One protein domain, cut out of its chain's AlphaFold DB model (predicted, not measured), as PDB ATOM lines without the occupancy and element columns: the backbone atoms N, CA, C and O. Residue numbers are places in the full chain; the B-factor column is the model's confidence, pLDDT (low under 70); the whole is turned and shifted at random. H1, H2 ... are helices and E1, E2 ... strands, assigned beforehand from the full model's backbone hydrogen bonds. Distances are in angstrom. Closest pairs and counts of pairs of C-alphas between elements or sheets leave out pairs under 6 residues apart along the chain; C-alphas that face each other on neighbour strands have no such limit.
ATOM      1  N   MET A 101     109.507  79.294  97.645       88.44
ATOM      2  CA  MET A 101     110.423  78.935  98.727       88.44
ATOM      3  C   MET A 101     109.714  78.965 100.080       88.44
ATOM      4  O   MET A 101     108.870  79.821 100.348       88.44
ATOM      5  N   PHE A 102     110.131  78.074 100.966       90.69
ATOM      6  CA  PHE A 102     109.761  78.126 102.368       90.69
ATOM      7  C   PHE A 102     110.948  77.765 103.248       90.69
ATOM      8  O   PHE A 102     111.957  77.224 102.803       90.69
ATOM      9  N   ILE A 103     110.822  78.074 104.533       90.81
ATOM     10  CA  ILE A 103     111.917  77.909 105.480       90.81
ATOM     11  C   ILE A 103     111.873  76.510 106.092       90.81
ATOM     12  O   ILE A 103     110.918  76.139 106.787       90.81
ATOM     13  N   LYS A 104     112.946  75.750 105.878       90.31
ATOM     14  CA  LYS A 104     113.263  74.533 106.633       90.31
ATOM     15  C   LYS A 104     114.338  74.846 107.668       90.31
ATOM     16  O   LYS A 104     115.058  75.829 107.554       90.31
ATOM     17  N   CYS A 105     114.419  74.028 108.709       88.12
ATOM     18  CA  CYS A 105     115.482  74.122 109.704       88.12
ATOM     19  C   CYS A 105     116.050  72.735 109.958       88.12
ATOM     20  O   CYS A 105     115.314  71.747 109.871       88.12
ATOM     21  N   PHE A 106     117.341  72.669 110.275       84.31
ATOM     22  CA  PHE A 106     117.957  71.421 110.699       84.31
ATOM     23  C   PHE A 106     117.308  70.892 111.980       84.31
ATOM     24  O   PHE A 106     116.777  71.675 112.780       84.31
ATOM     25  N   PRO A 107     117.361  69.567 112.201       83.94
ATOM     26  CA  PRO A 107     117.009  68.995 113.490       83.94
ATOM     27  C   PRO A 107     117.754  69.717 114.612       83.94
ATOM     28  O   PRO A 107     118.928  70.066 114.476       83.94
ATOM     29  N   ARG A 108     117.040  69.986 115.705       82.62
ATOM     30  CA  ARG A 108     117.553  70.754 116.849       82.62
ATOM     31  C   ARG A 108     118.825  70.135 117.424       82.62
ATOM     32  O   ARG A 108     119.656  70.874 117.920       82.62
ATOM     33  N   GLU A 109     118.981  68.821 117.322       78.19
ATOM     34  CA  GLU A 109     120.144  68.063 117.779       78.19
ATOM     35  C   GLU A 109     121.427  68.596 117.119       78.19
ATOM     36  O   GLU A 109     122.363  68.954 117.818       78.19
ATOM     37  N   TYR A 110     121.412  68.851 115.804       75.19
ATOM     38  CA  TYR A 110     122.557  69.452 115.103       75.19
ATOM     39  C   TYR A 110     122.896  70.870 115.576       75.19
ATOM     40  O   TYR A 110     124.038  71.304 115.444       75.19
ATOM     41  N   ILE A 111     121.904  71.606 116.088       77.25
ATOM     42  CA  ILE A 111     122.111  72.940 116.663       77.25
ATOM     43  C   ILE A 111     122.712  72.814 118.062       77.25
ATOM     44  O   ILE A 111     123.655  73.519 118.392       77.25
ATOM     45  N   LEU A 112     122.169  71.919 118.886       71.88
ATOM     46  CA  LEU A 112     122.612  71.703 120.265       71.88
ATOM     47  C   LEU A 112     124.040  71.155 120.327       71.88
ATOM     48  O   LEU A 112     124.819  71.589 121.169       71.88
ATOM     49  N   ASP A 113     124.376  70.260 119.402       70.19
ATOM     50  CA  ASP A 113     125.679  69.600 119.336       70.19
ATOM     51  C   ASP A 113     126.730  70.462 118.610       70.19
ATOM     52  O   ASP A 113     127.900  70.095 118.536       70.19
ATOM     53  N   GLY A 114     126.326  71.604 118.032       66.81
ATOM     54  CA  GLY A 114     127.196  72.470 117.228       66.81
ATOM     55  C   GLY A 114     127.672  71.831 115.916       66.81
ATOM     56  O   GLY A 114     128.489  72.409 115.201       66.81
ATOM     57  N   THR A 115     127.154  70.653 115.561       66.38
ATOM     58  CA  THR A 115     127.547  69.869 114.383       66.38
ATOM     59  C   THR A 115     126.761  70.274 113.137       66.38
ATOM     60  O   THR A 115     126.270  69.422 112.389       66.38
ATOM     61  N   LEU A 116     126.580  71.576 112.910       63.12
ATOM     62  CA  LEU A 116     125.981  72.033 111.661       63.12
ATOM     63  C   LEU A 116     126.851  71.568 110.480       63.12
ATOM     64  O   LEU A 116     128.079  71.617 110.573       63.12
ATOM     65  N   PRO A 117     126.249  71.109 109.365       56.03
ATOM     66  CA  PRO A 117     127.023  70.628 108.231       56.03
ATOM     67  C   PRO A 117     128.033  71.690 107.766       56.03
ATOM     68  O   PRO A 117     127.656  72.858 107.650       56.03
ATOM     69  N   PRO A 118     129.277  71.321 107.415       47.25
ATOM     70  CA  PRO A 118     130.302  72.273 106.973       47.25
ATOM     71  C   PRO A 118     129.879  73.061 105.724       47.25
ATOM     72  O   PRO A 118     130.277  74.202 105.537       47.25
ATOM     73  N   ASN A 119     128.971  72.523 104.910       49.28
ATOM     74  CA  ASN A 119     128.421  73.240 103.756       49.28
ATOM     75  C   ASN A 119     127.456  74.371 104.152       49.28
ATOM     76  O   ASN A 119     127.179  75.257 103.351       49.28
ATOM     77  N   PHE A 120     126.973  74.385 105.396       55.19
ATOM     78  CA  PHE A 120     126.306  75.539 105.989       55.19
ATOM     79  C   PHE A 120     127.314  76.622 106.398       55.19
ATOM     80  O   PHE A 120     126.996  77.810 106.372       55.19
ATOM     81  N   ALA A 121     128.568  76.243 106.665       43.34
ATOM     82  CA  ALA A 121     129.660  77.197 106.817       43.34
ATOM     83  C   ALA A 121     129.964  77.945 105.503       43.34
ATOM     84  O   ALA A 121     130.459  79.061 105.560       43.34
ATOM     85  N   ALA A 122     129.571  77.418 104.335       42.12
ATOM     86  CA  ALA A 122     129.589  78.164 103.069       42.12
ATOM     87  C   ALA A 122     128.441  79.191 102.939       42.12
ATOM     88  O   ALA A 122     128.499  80.082 102.100       42.12
ATOM     89  N   ALA A 123     127.396  79.111 103.769       44.25
ATOM     90  CA  ALA A 123     126.483  80.237 103.976       44.25
ATOM     91  C   ALA A 123     127.064  81.226 105.005       44.25
ATOM     92  O   ALA A 123     126.861  82.433 104.881       44.25
ATOM     93  N   ALA A 124     127.827  80.724 105.989       43.16
ATOM     94  CA  ALA A 124     128.559  81.531 106.975       43.16
ATOM     95  C   ALA A 124     129.787  82.254 106.395       43.16
ATOM     96  O   ALA A 124     130.210  83.273 106.940       43.16
ATOM     97  N   SER A 125     130.309  81.802 105.248       37.84
ATOM     98  CA  SER A 125     131.385  82.465 104.501       37.84
ATOM     99  C   SER A 125     130.980  83.833 103.942       37.84
ATOM    100  O   SER A 125     131.841  84.589 103.506       37.84
ATOM    101  N   ARG A 126     129.700  84.222 104.064       48.25
ATOM    102  CA  ARG A 126     129.238  85.616 103.933       48.25
ATOM    103  C   ARG A 126     129.572  86.501 105.149       48.25
ATOM    104  O   ARG A 126     128.985  87.567 105.308       48.25
ATOM    105  N   GLY A 127     130.529  86.088 105.981       40.44
ATOM    106  CA  GLY A 127     131.244  86.982 106.891       40.44
ATOM    107  C   GLY A 127     130.761  87.000 108.335       40.44
ATOM    108  O   GLY A 127     131.076  87.959 109.034       40.44
ATOM    109  N   ILE A 128     130.037  85.977 108.814       45.75
ATOM    110  CA  ILE A 128     129.740  85.886 110.251       45.75
ATOM    111  C   ILE A 128     130.254  84.564 110.831       45.75
ATOM    112  O   ILE A 128     129.727  83.501 110.491       45.75
ATOM    113  N   PRO A 129     131.299  84.598 111.682       45.22
ATOM    114  CA  PRO A 129     131.918  83.388 112.196       45.22
ATOM    115  C   PRO A 129     130.926  82.640 113.080       45.22
ATOM    116  O   PRO A 129     130.388  83.203 114.034       45.22
ATOM    117  N   ALA A 130     130.710  81.357 112.779       43.47
ATOM    118  CA  ALA A 130     129.785  80.501 113.517       43.47
ATOM    119  C   ALA A 130     130.028  80.592 115.037       43.47
ATOM    120  O   ALA A 130     129.073  80.746 115.789       43.47
ATOM    121  N   SER A 131     131.298  80.621 115.467       45.16
ATOM    122  CA  SER A 131     131.744  80.751 116.868       45.16
ATOM    123  C   SER A 131     131.105  81.911 117.642       45.16
ATOM    124  O   SER A 131     130.810  81.755 118.822       45.16
ATOM    125  N   SER A 132     130.834  83.045 116.989       49.03
ATOM    126  CA  SER A 132     130.296  84.247 117.643       49.03
ATOM    127  C   SER A 132     128.814  84.150 118.040       49.03
ATOM    128  O   SER A 132     128.319  84.992 118.785       49.03
ATOM    129  N   PHE A 133     128.105  83.108 117.597       50.09
ATOM    130  CA  PHE A 133     126.678  82.922 117.876       50.09
ATOM    131  C   PHE A 133     126.368  81.885 118.963       50.09
ATOM    132  O   PHE A 133     125.217  81.797 119.408       50.09
ATOM    133  N   TRP A 134     127.357  81.087 119.376       51.03
ATOM    134  CA  TRP A 134     127.137  79.909 120.224       51.03
ATOM    135  C   TRP A 134     127.135  80.194 121.725       51.03
ATOM    136  O   TRP A 134     126.925  79.273 122.506       51.03
ATOM    137  N   ASP A 135     127.240  81.456 122.142       50.41
ATOM    138  CA  ASP A 135     127.178  81.843 123.560       50.41
ATOM    139  C   ASP A 135     125.743  81.837 124.128       50.41
ATOM    140  O   ASP A 135     125.384  82.529 125.083       50.41
ATOM    141  N   PHE A 136     124.863  81.051 123.509       53.56
ATOM    142  CA  PHE A 136     123.569  80.768 124.086       53.56
ATOM    143  C   PHE A 136     123.721  79.677 125.129       53.56
ATOM    144  O   PHE A 136     124.406  78.687 124.911       53.56
ATOM    145  N   HIS A 137     122.984  79.823 126.231       50.81
ATOM    146  CA  HIS A 137     122.605  78.732 127.127       50.81
ATOM    147  C   HIS A 137     121.819  77.663 126.336       50.81
ATOM    148  O   HIS A 137     120.597  77.535 126.456       50.81
ATOM    149  N   GLY A 138     122.529  76.965 125.452       51.84
ATOM    150  CA  GLY A 138     122.036  76.173 124.340       51.84
ATOM    151  C   GLY A 138     121.406  74.875 124.791       51.84
ATOM    152  O   GLY A 138     120.600  74.336 124.059       51.84
ATOM    153  N   ASN A 139     121.624  74.441 126.030       59.81
ATOM    154  CA  ASN A 139     121.189  73.138 126.547       59.81
ATOM    155  C   ASN A 139     119.660  72.986 126.728       59.81
ATOM    156  O   ASN A 139     119.209  72.117 127.471       59.81
ATOM    157  N   ARG A 140     118.831  73.839 126.108       72.38
ATOM    158  CA  ARG A 140     117.364  73.781 126.183       72.38
ATOM    159  C   ARG A 140     116.750  73.496 124.803       72.38
ATOM    160  O   ARG A 140     116.484  74.446 124.058       72.38
ATOM    161  N   PRO A 141     116.434  72.227 124.473       77.44
ATOM    162  CA  PRO A 141     115.852  71.847 123.177       77.44
ATOM    163  C   PRO A 141     114.533  72.572 122.856       77.44
ATOM    164  O   PRO A 141     114.229  72.851 121.689       77.44
ATOM    165  N   ASP A 142     113.763  72.941 123.882       82.44
ATOM    166  CA  ASP A 142     112.509  73.686 123.730       82.44
ATOM    167  C   ASP A 142     112.726  75.106 123.208       82.44
ATOM    168  O   ASP A 142     111.928  75.616 122.416       82.44
ATOM    169  N   MET A 143     113.823  75.750 123.617       80.81
ATOM    170  CA  MET A 143     114.160  77.099 123.164       80.81
ATOM    171  C   MET A 143     114.545  77.094 121.687       80.81
ATOM    172  O   MET A 143     114.045  77.937 120.941       80.81
ATOM    173  N   VAL A 144     115.354  76.119 121.255       82.69
ATOM    174  CA  VAL A 144     115.708  75.929 119.837       82.69
ATOM    175  C   VAL A 144     114.443  75.694 119.015       82.69
ATOM    176  O   VAL A 144     114.174  76.429 118.069       82.69
ATOM    177  N   SER A 145     113.588  74.765 119.450       87.06
ATOM    178  CA  SER A 145     112.336  74.441 118.754       87.06
ATOM    179  C   SER A 145     111.404  75.656 118.638       87.06
ATOM    180  O   SER A 145     110.812  75.911 117.586       87.06
ATOM    181  N   LYS A 146     111.266  76.446 119.712       86.19
ATOM    182  CA  LYS A 146     110.438  77.660 119.725       86.19
ATOM    183  C   LYS A 146     110.983  78.730 118.782       86.19
ATOM    184  O   LYS A 146     110.197  79.380 118.098       86.19
ATOM    185  N   ARG A 147     112.303  78.908 118.730       85.69
ATOM    186  CA  ARG A 147     112.952  79.883 117.845       85.69
ATOM    187  C   ARG A 147     112.923  79.453 116.386       85.69
ATOM    188  O   ARG A 147     112.530  80.254 115.551       85.69
ATOM    189  N   GLN A 148     113.184  78.185 116.078       89.44
ATOM    190  CA  GLN A 148     112.997  77.642 114.729       89.44
ATOM    191  C   GLN A 148     111.552  77.835 114.239       89.44
ATOM    192  O   GLN A 148     111.328  78.257 113.107       89.44
ATOM    193  N   LYS A 149     110.547  77.629 115.106       89.94
ATOM    194  CA  LYS A 149     109.141  77.952 114.784       89.94
ATOM    195  C   LYS A 149     108.922  79.440 114.484       89.94
ATOM    196  O   LYS A 149     108.069  79.759 113.661       89.94
ATOM    197  N   GLN A 150     109.653  80.345 115.134       86.88
ATOM    198  CA  GLN A 150     109.603  81.779 114.824       86.88
ATOM    199  C   GLN A 150     110.290  82.090 113.490       86.88
ATOM    200  O   GLN A 150     109.757  82.886 112.722       86.88
ATOM    201  N   CYS A 151     111.397  81.417 113.175       89.25
ATOM    202  CA  CYS A 151     112.112  81.575 111.908       89.25
ATOM    203  C   CYS A 151     111.265  81.215 110.690       89.25
ATOM    204  O   CYS A 151     111.381  81.864 109.661       89.25
ATOM    205  N   LYS A 152     110.321  80.278 110.826       90.69
ATOM    206  CA  LYS A 152     109.335  79.965 109.774       90.69
ATOM    207  C   LYS A 152     108.381  81.117 109.421       90.69
ATOM    208  O   LYS A 152     107.571  80.968 108.517       90.69
ATOM    209  N   ARG A 153     108.434  82.238 110.150       89.12
ATOM    210  CA  ARG A 153     107.691  83.475 109.851       89.12
ATOM    211  C   ARG A 153     108.542  84.535 109.153       89.12
ATOM    212  O   ARG A 153     108.060  85.653 108.982       89.12
ATOM    213  N   CYS A 154     109.809  84.245 108.872       90.81
ATOM    214  CA  CYS A 154     110.592  85.017 107.914       90.81
ATOM    215  C   CYS A 154     110.127  84.682 106.489       90.81
ATOM    216  O   CYS A 154     109.321  83.770 106.295       90.81
ATOM    217  N   ASP A 155     110.635  85.427 105.516       92.25
ATOM    218  CA  ASP A 155     110.410  85.157 104.099       92.25
ATOM    219  C   ASP A 155     111.721  84.716 103.440       92.25
ATOM    220  O   ASP A 155     112.791  84.778 104.055       92.25
ATOM    221  N   CYS A 156     111.631  84.254 102.203       90.44
ATOM    222  CA  CYS A 156     112.767  83.829 101.407       90.44
ATOM    223  C   CYS A 156     112.969  84.763 100.218       90.44
ATOM    224  O   CYS A 156     112.035  85.030  99.463       90.44
ATOM    225  N   SER A 157     114.195  85.256 100.046       88.06
ATOM    226  CA  SER A 157     114.570  85.994  98.843       88.06
ATOM    227  C   SER A 157     114.690  85.054  97.646       88.06
ATOM    228  O   SER A 157     114.850  83.843  97.795       88.06
ATOM    229  N   VAL A 158     114.690  85.635  96.447       80.75
ATOM    230  CA  VAL A 158     114.963  84.910  95.195       80.75
ATOM    231  C   VAL A 158     116.332  84.217  95.201       80.75
ATOM    232  O   VAL A 158     116.487  83.169  94.586       80.75
ATOM    233  N   ASP A 159     117.286  84.746  95.972       79.44
ATOM    234  CA  ASP A 159     118.643  84.204  96.129       79.44
ATOM    235  C   ASP A 159     118.749  83.106  97.204       79.44
ATOM    236  O   ASP A 159     119.850  82.673  97.552       79.44
ATOM    237  N   GLY A 160     117.627  82.689  97.799       81.00
ATOM    238  CA  GLY A 160     117.607  81.661  98.840       81.00
ATOM    239  C   GLY A 160     118.063  82.161 100.210       81.00
ATOM    240  O   GLY A 160     118.476  81.364 101.056       81.00
ATOM    241  N   LEU A 161     118.003  83.473 100.454       86.00
ATOM    242  CA  LEU A 161     118.316  84.056 101.757       86.00
ATOM    243  C   LEU A 161     117.053  84.187 102.595       86.00
ATOM    244  O   LEU A 161     116.018  84.635 102.108       86.00
ATOM    245  N   ILE A 162     117.161  83.871 103.884       89.56
ATOM    246  CA  ILE A 162     116.120  84.246 104.837       89.56
ATOM    247  C   ILE A 162     116.161  85.766 104.982       89.56
ATOM    248  O   ILE A 162     117.195  86.334 105.336       89.56
ATOM    249  N   VAL A 163     115.031  86.414 104.729       91.19
ATOM    250  CA  VAL A 163     114.856  87.864 104.836       91.19
ATOM    251  C   VAL A 163     113.700  88.189 105.772       91.19
ATOM    252  O   VAL A 163     112.862  87.340 106.101       91.19
ATOM    253  N   LYS A 164     113.645  89.439 106.239       91.06
ATOM    254  CA  LYS A 164     112.490  89.913 107.004       91.06
ATOM    255  C   LYS A 164     111.214  89.735 106.184       91.06
ATOM    256  O   LYS A 164     111.189  90.019 104.988       91.06
ATOM    257  N   ALA A 165     110.151  89.283 106.841       85.00
ATOM    258  CA  ALA A 165     108.863  89.186 106.175       85.00
ATOM    259  C   ALA A 165     108.310  90.598 105.929       85.00
ATOM    260  O   ALA A 165     108.484  91.472 106.791       85.00
ATOM    261  N   PRO A 166     107.629  90.838 104.794       81.56
ATOM    262  CA  PRO A 166     106.934  92.095 104.584       81.56
ATOM    263  C   PRO A 166     105.944  92.327 105.737       81.56
ATOM    264  O   PRO A 166     105.399  91.364 106.288       81.56
ATOM    265  N   PRO A 167     105.714  93.586 106.147       71.56
ATOM    266  CA  PRO A 167     104.769  93.892 107.208       71.56
ATOM    267  C   PRO A 167     103.363  93.481 106.759       71.56
ATOM    268  O   PRO A 167     102.684  94.202 106.034       71.56
ATOM    269  N   ILE A 168     102.925  92.295 107.180       65.62
ATOM    270  CA  ILE A 168     101.534  91.880 107.034       65.62
ATOM    271  C   ILE A 168     100.720  92.787 107.962       65.62
ATOM    272  O   ILE A 168     101.144  93.063 109.090       65.62
ATOM    273  N   GLN A 169      99.572  93.276 107.480       54.69
ATOM    274  CA  GLN A 169      98.605  94.025 108.291       54.69
ATOM    275  C   GLN A 169      98.400  93.330 109.651       54.69
ATOM    276  O   GLN A 169      98.514  92.105 109.714       54.69
ATOM    277  N   PRO A 170      98.145  94.071 110.745       52.12
ATOM    278  CA  PRO A 170      98.286  93.569 112.109       52.12
ATOM    279  C   PRO A 170      97.212  92.529 112.461       52.12
ATOM    280  O   PRO A 170      96.259  92.820 113.179       52.12
ATOM    281  N   VAL A 171      97.386  91.296 111.995       51.78
ATOM    282  CA  VAL A 171      96.624  90.134 112.437       51.78
ATOM    283  C   VAL A 171      97.356  89.589 113.659       51.78
ATOM    284  O   VAL A 171      98.296  88.808 113.569       51.78
ATOM    285  N   ASP A 172      96.957  90.115 114.813       50.47
ATOM    286  CA  ASP A 172      97.406  89.750 116.155       50.47
ATOM    287  C   ASP A 172      98.884  89.990 116.513       50.47
ATOM    288  O   ASP A 172      99.820  89.277 116.154       50.47
ATOM    289  N   ARG A 173      99.082  90.960 117.415       51.88
ATOM    290  CA  ARG A 173     100.365  91.415 117.990       51.88
ATOM    291  C   ARG A 173     101.174  90.346 118.750       51.88
ATOM    292  O   ARG A 173     102.217  90.672 119.311       51.88
ATOM    293  N   ARG A 174     100.718  89.092 118.816       51.56
ATOM    294  CA  ARG A 174     101.354  88.021 119.610       51.56
ATOM    295  C   ARG A 174     102.434  87.252 118.859       51.56
ATOM    296  O   ARG A 174     103.119  86.411 119.445       51.56
ATOM    297  N   PHE A 175     102.618  87.531 117.576       52.47
ATOM    298  CA  PHE A 175     103.591  86.825 116.768       52.47
ATOM    299  C   PHE A 175     104.878  87.650 116.637       52.47
ATOM    300  O   PHE A 175     104.914  88.719 116.031       52.47
ATOM    301  N   TYR A 176     105.964  87.155 117.243       54.28
ATOM    302  CA  TYR A 176     107.321  87.567 116.883       54.28
ATOM    303  C   TYR A 176     107.495  87.262 115.394       54.28
ATOM    304  O   TYR A 176     107.576  86.094 115.010       54.28
ATOM    305  N   HIS A 177     107.429  88.306 114.574       67.00
ATOM    306  CA  HIS A 177     107.744  88.244 113.156       67.00
ATOM    307  C   HIS A 177     109.249  88.420 112.979       67.00
ATOM    308  O   HIS A 177     109.925  89.004 113.832       67.00
ATOM    309  N   CYS A 178     109.759  87.950 111.850       82.69
ATOM    310  CA  CYS A 178     111.088  88.289 111.374       82.69
ATOM    311  C   CYS A 178     111.101  89.771 110.983       82.69
ATOM    312  O   CYS A 178     110.860  90.115 109.833       82.69
ATOM    313  N   ARG A 179     111.218  90.658 111.979       82.69
ATOM    314  CA  ARG A 179     111.022  92.111 111.817       82.69
ATOM    315  C   ARG A 179     112.288  92.843 111.400       82.69
ATOM    316  O   ARG A 179     112.206  93.954 110.891       82.69
ATOM    317  N   THR A 180     113.442  92.252 111.674       85.06
ATOM    318  CA  THR A 180     114.744  92.856 111.417       85.06
ATOM    319  C   THR A 180     115.613  91.877 110.658       85.06
ATOM    320  O   THR A 180     115.500  90.661 110.836       85.06
ATOM    321  N   ASP A 181     116.516  92.420 109.853       85.62
ATOM    322  CA  ASP A 181     117.488  91.628 109.102       85.62
ATOM    323  C   ASP A 181     118.426  90.867 110.062       85.62
ATOM    324  O   ASP A 181     118.817  89.737 109.795       85.62
ATOM    325  N   ILE A 182     118.652  91.407 111.268       83.31
ATOM    326  CA  ILE A 182     119.354  90.715 112.363       83.31
ATOM    327  C   ILE A 182     118.646  89.409 112.755       83.31
ATOM    328  O   ILE A 182     119.299  88.384 112.907       83.31
ATOM    329  N   ILE A 183     117.315  89.405 112.914       84.75
ATOM    330  CA  ILE A 183     116.577  88.176 113.256       84.75
ATOM    331  C   ILE A 183     116.663  87.163 112.111       84.75
ATOM    332  O   ILE A 183     116.828  85.975 112.375       84.75
ATOM    333  N   ALA A 184     116.584  87.621 110.861       89.38
ATOM    334  CA  ALA A 184     116.736  86.760 109.694       89.38
ATOM    335  C   ALA A 184     118.122  86.088 109.668       89.38
ATOM    336  O   ALA A 184     118.218  84.870 109.511       89.38
ATOM    337  N   LEU A 185     119.184  86.849 109.950       84.88
ATOM    338  CA  LEU A 185     120.546  86.327 110.088       84.88
ATOM    339  C   LEU A 185     120.664  85.320 111.239       84.88
ATOM    340  O   LEU A 185     121.236  84.250 111.050       84.88
ATOM    341  N   LEU A 186     120.085  85.606 112.410       83.75
ATOM    342  CA  LEU A 186     120.071  84.661 113.537       83.75
ATOM    343  C   LEU A 186     119.309  83.376 113.199       83.75
ATOM    344  O   LEU A 186     119.704  82.289 113.618       83.75
ATOM    345  N   CYS A 187     118.231  83.471 112.429       87.25
ATOM    346  CA  CYS A 187     117.506  82.302 111.954       87.25
ATOM    347  C   CYS A 187     118.366  81.420 111.055       87.25
ATOM    348  O   CYS A 187     118.362  80.200 111.228       87.25
ATOM    349  N   THR A 188     119.147  82.028 110.167       85.69
ATOM    350  CA  THR A 188     120.116  81.304 109.350       85.69
ATOM    351  C   THR A 188     121.196  80.682 110.230       85.69
ATOM    352  O   THR A 188     121.270  79.464 110.349       85.69
ATOM    353  N   PHE A 189     121.991  81.499 110.918       78.38
ATOM    354  CA  PHE A 189     123.237  81.042 111.536       78.38
ATOM    355  C   PHE A 189     123.060  80.346 112.878       78.38
ATOM    356  O   PHE A 189     123.750  79.372 113.156       78.38
ATOM    357  N   GLN A 190     122.132  80.819 113.706       79.44
ATOM    358  CA  GLN A 190     121.984  80.323 115.070       79.44
ATOM    359  C   GLN A 190     120.938  79.210 115.182       79.44
ATOM    360  O   GLN A 190     121.040  78.337 116.038       79.44
ATOM    361  N   MET A 191     119.897  79.258 114.351       85.00
ATOM    362  CA  MET A 191     118.814  78.267 114.377       85.00
ATOM    363  C   MET A 191     118.942  77.215 113.271       85.00
ATOM    364  O   MET A 191     118.108  76.305 113.209       85.00
ATOM    365  N   GLY A 192     119.969  77.334 112.418       83.31
ATOM    366  CA  GLY A 192     120.225  76.439 111.293       83.31
ATOM    367  C   GLY A 192     119.033  76.344 110.349       83.31
ATOM    368  O   GLY A 192     118.678  75.252 109.904       83.31
ATOM    369  N   CYS A 193     118.351  77.463 110.117       88.69
ATOM    370  CA  CYS A 193     117.263  77.534 109.156       88.69
ATOM    371  C   CYS A 193     117.778  77.980 107.787       88.69
ATOM    372  O   CYS A 193     118.769  78.693 107.677       88.69
ATOM    373  N   TYR A 194     117.101  77.559 106.728       88.31
ATOM    374  CA  TYR A 194     117.440  77.900 105.355       88.31
ATOM    375  C   TYR A 194     116.193  77.953 104.483       88.31
ATOM    376  O   TYR A 194     115.180  77.309 104.776       88.31
ATOM    377  N   CYS A 195     116.280  78.722 103.402       88.88
ATOM    378  CA  CYS A 195     115.274  78.721 102.355       88.88
ATOM    379  C   CYS A 195     115.413  77.476 101.495       88.88
ATOM    380  O   CYS A 195     116.514  77.029 101.179       88.88
ATOM    381  N   TYR A 196     114.273  76.897 101.162       86.88
ATOM    382  CA  TYR A 196     114.195  75.620 100.494       86.88
ATOM    383  C   TYR A 196     113.071  75.641  99.462       86.88
ATOM    384  O   TYR A 196     111.967  76.112  99.747       86.88
ATOM    385  N   HIS A 197     113.358  75.085  98.286       88.62
ATOM    386  CA  HIS A 197     112.371  74.775  97.264       88.62
ATOM    387  C   HIS A 197     112.105  73.276  97.206       88.62
ATOM    388  O   HIS A 197     113.031  72.459  97.130       88.62
TER     389      HIS A 197
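Overview. This is residues 101 to 197 of the 329 residues of an uncharacterized protein of Orbilia oligospora (UniProt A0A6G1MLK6). A two-stranded ribbon, made by the first and last residues of the printed part, has one end, at Cys 105 and Cys 193, packed at the place where two helices, H4 and H5, meet near their ends. H1 packs beside the beginning of H4, H2 and H3 sit loosely past the end of H5, and a long loop runs from H4 to H5, its residues 169 to 174 sticking out. The printed part has 97 residues, with five named helices and two named strands in the order E1, H1, H2, H3, H4, H5, E2; the sheet, E1 - E2, is antiparallel. The class is mixed, helices and strands, though under half of the residues are in named elements. The whole is compact, with a radius of gyration of the C-alphas of 13.1 A and spans of 38 by 30 by 23 A.

Arrangement. E1, residues 101 to 105, and E2, residues 193 to 197, are antiparallel neighbours at 142 degrees; N 102 and O 196 are 3.0 A apart and N 194 and O 104 are 2.8 A apart, both within hydrogen-bond range. The closest C-alphas of E1 and H4, residues 141 to 151, are those of Cys 105 and Gln 148, 6.6 A apart. The closest C-alphas of E2 and H5, residues 181 to 189, are those of Cys 193 and Cys 187, 5.5 A apart. H4 and H5 touch, closest at the C-alphas of Cys 151 and Cys 187, 5.4 A, with a steep tilt of 49 degrees, opposite ways. H1, residues 108 to 112, touches H4, closest at the C-alphas of Arg 108 and Val 144, 6.3 A. H2, residues 118 to 124, is close to but not clearly touching H5, with the C-alphas of Ala 124 and Phe 189 closest at 7.0 A. H3, residues 130 to 133, is close to but not clearly touching H5, with the C-alphas of Ala 130 and Phe 189 closest at 6.9 A. Every O i to N i+4 pair is within hydrogen-bond range in H1, H4 and H5; H2 has 1 of 3, beside 4 of 4 O i to N i+3 pairs, and H3 is too short for an i+4 pair.

Along the chain. E1 begins at C-alpha 101 (110.423, 78.935, 98.727) and is 13.0 A long. H4 is 15.3 A long and ends at C-alpha 151 (112.112, 81.575, 111.908). H5 is 12.3 A long, H2 9.4 A, H1 6.2 A and H3 5.9 A. E2 is 13.2 A long and ends at C-alpha 197 (112.371, 74.775, 97.264).

Size, cuts and confidence. The two C-alphas farthest apart are those of Pro 118 and Pro 170, 38.8 A. The printed part has no cut. The link from H4 to H5, 29 residues, is long; in it residues 155 to 156 pair with residues 162 to 163, antiparallel. The mean pLDDT of the printed part is 72.3, and residues 114 to 139 and 168 to 177 are under 70.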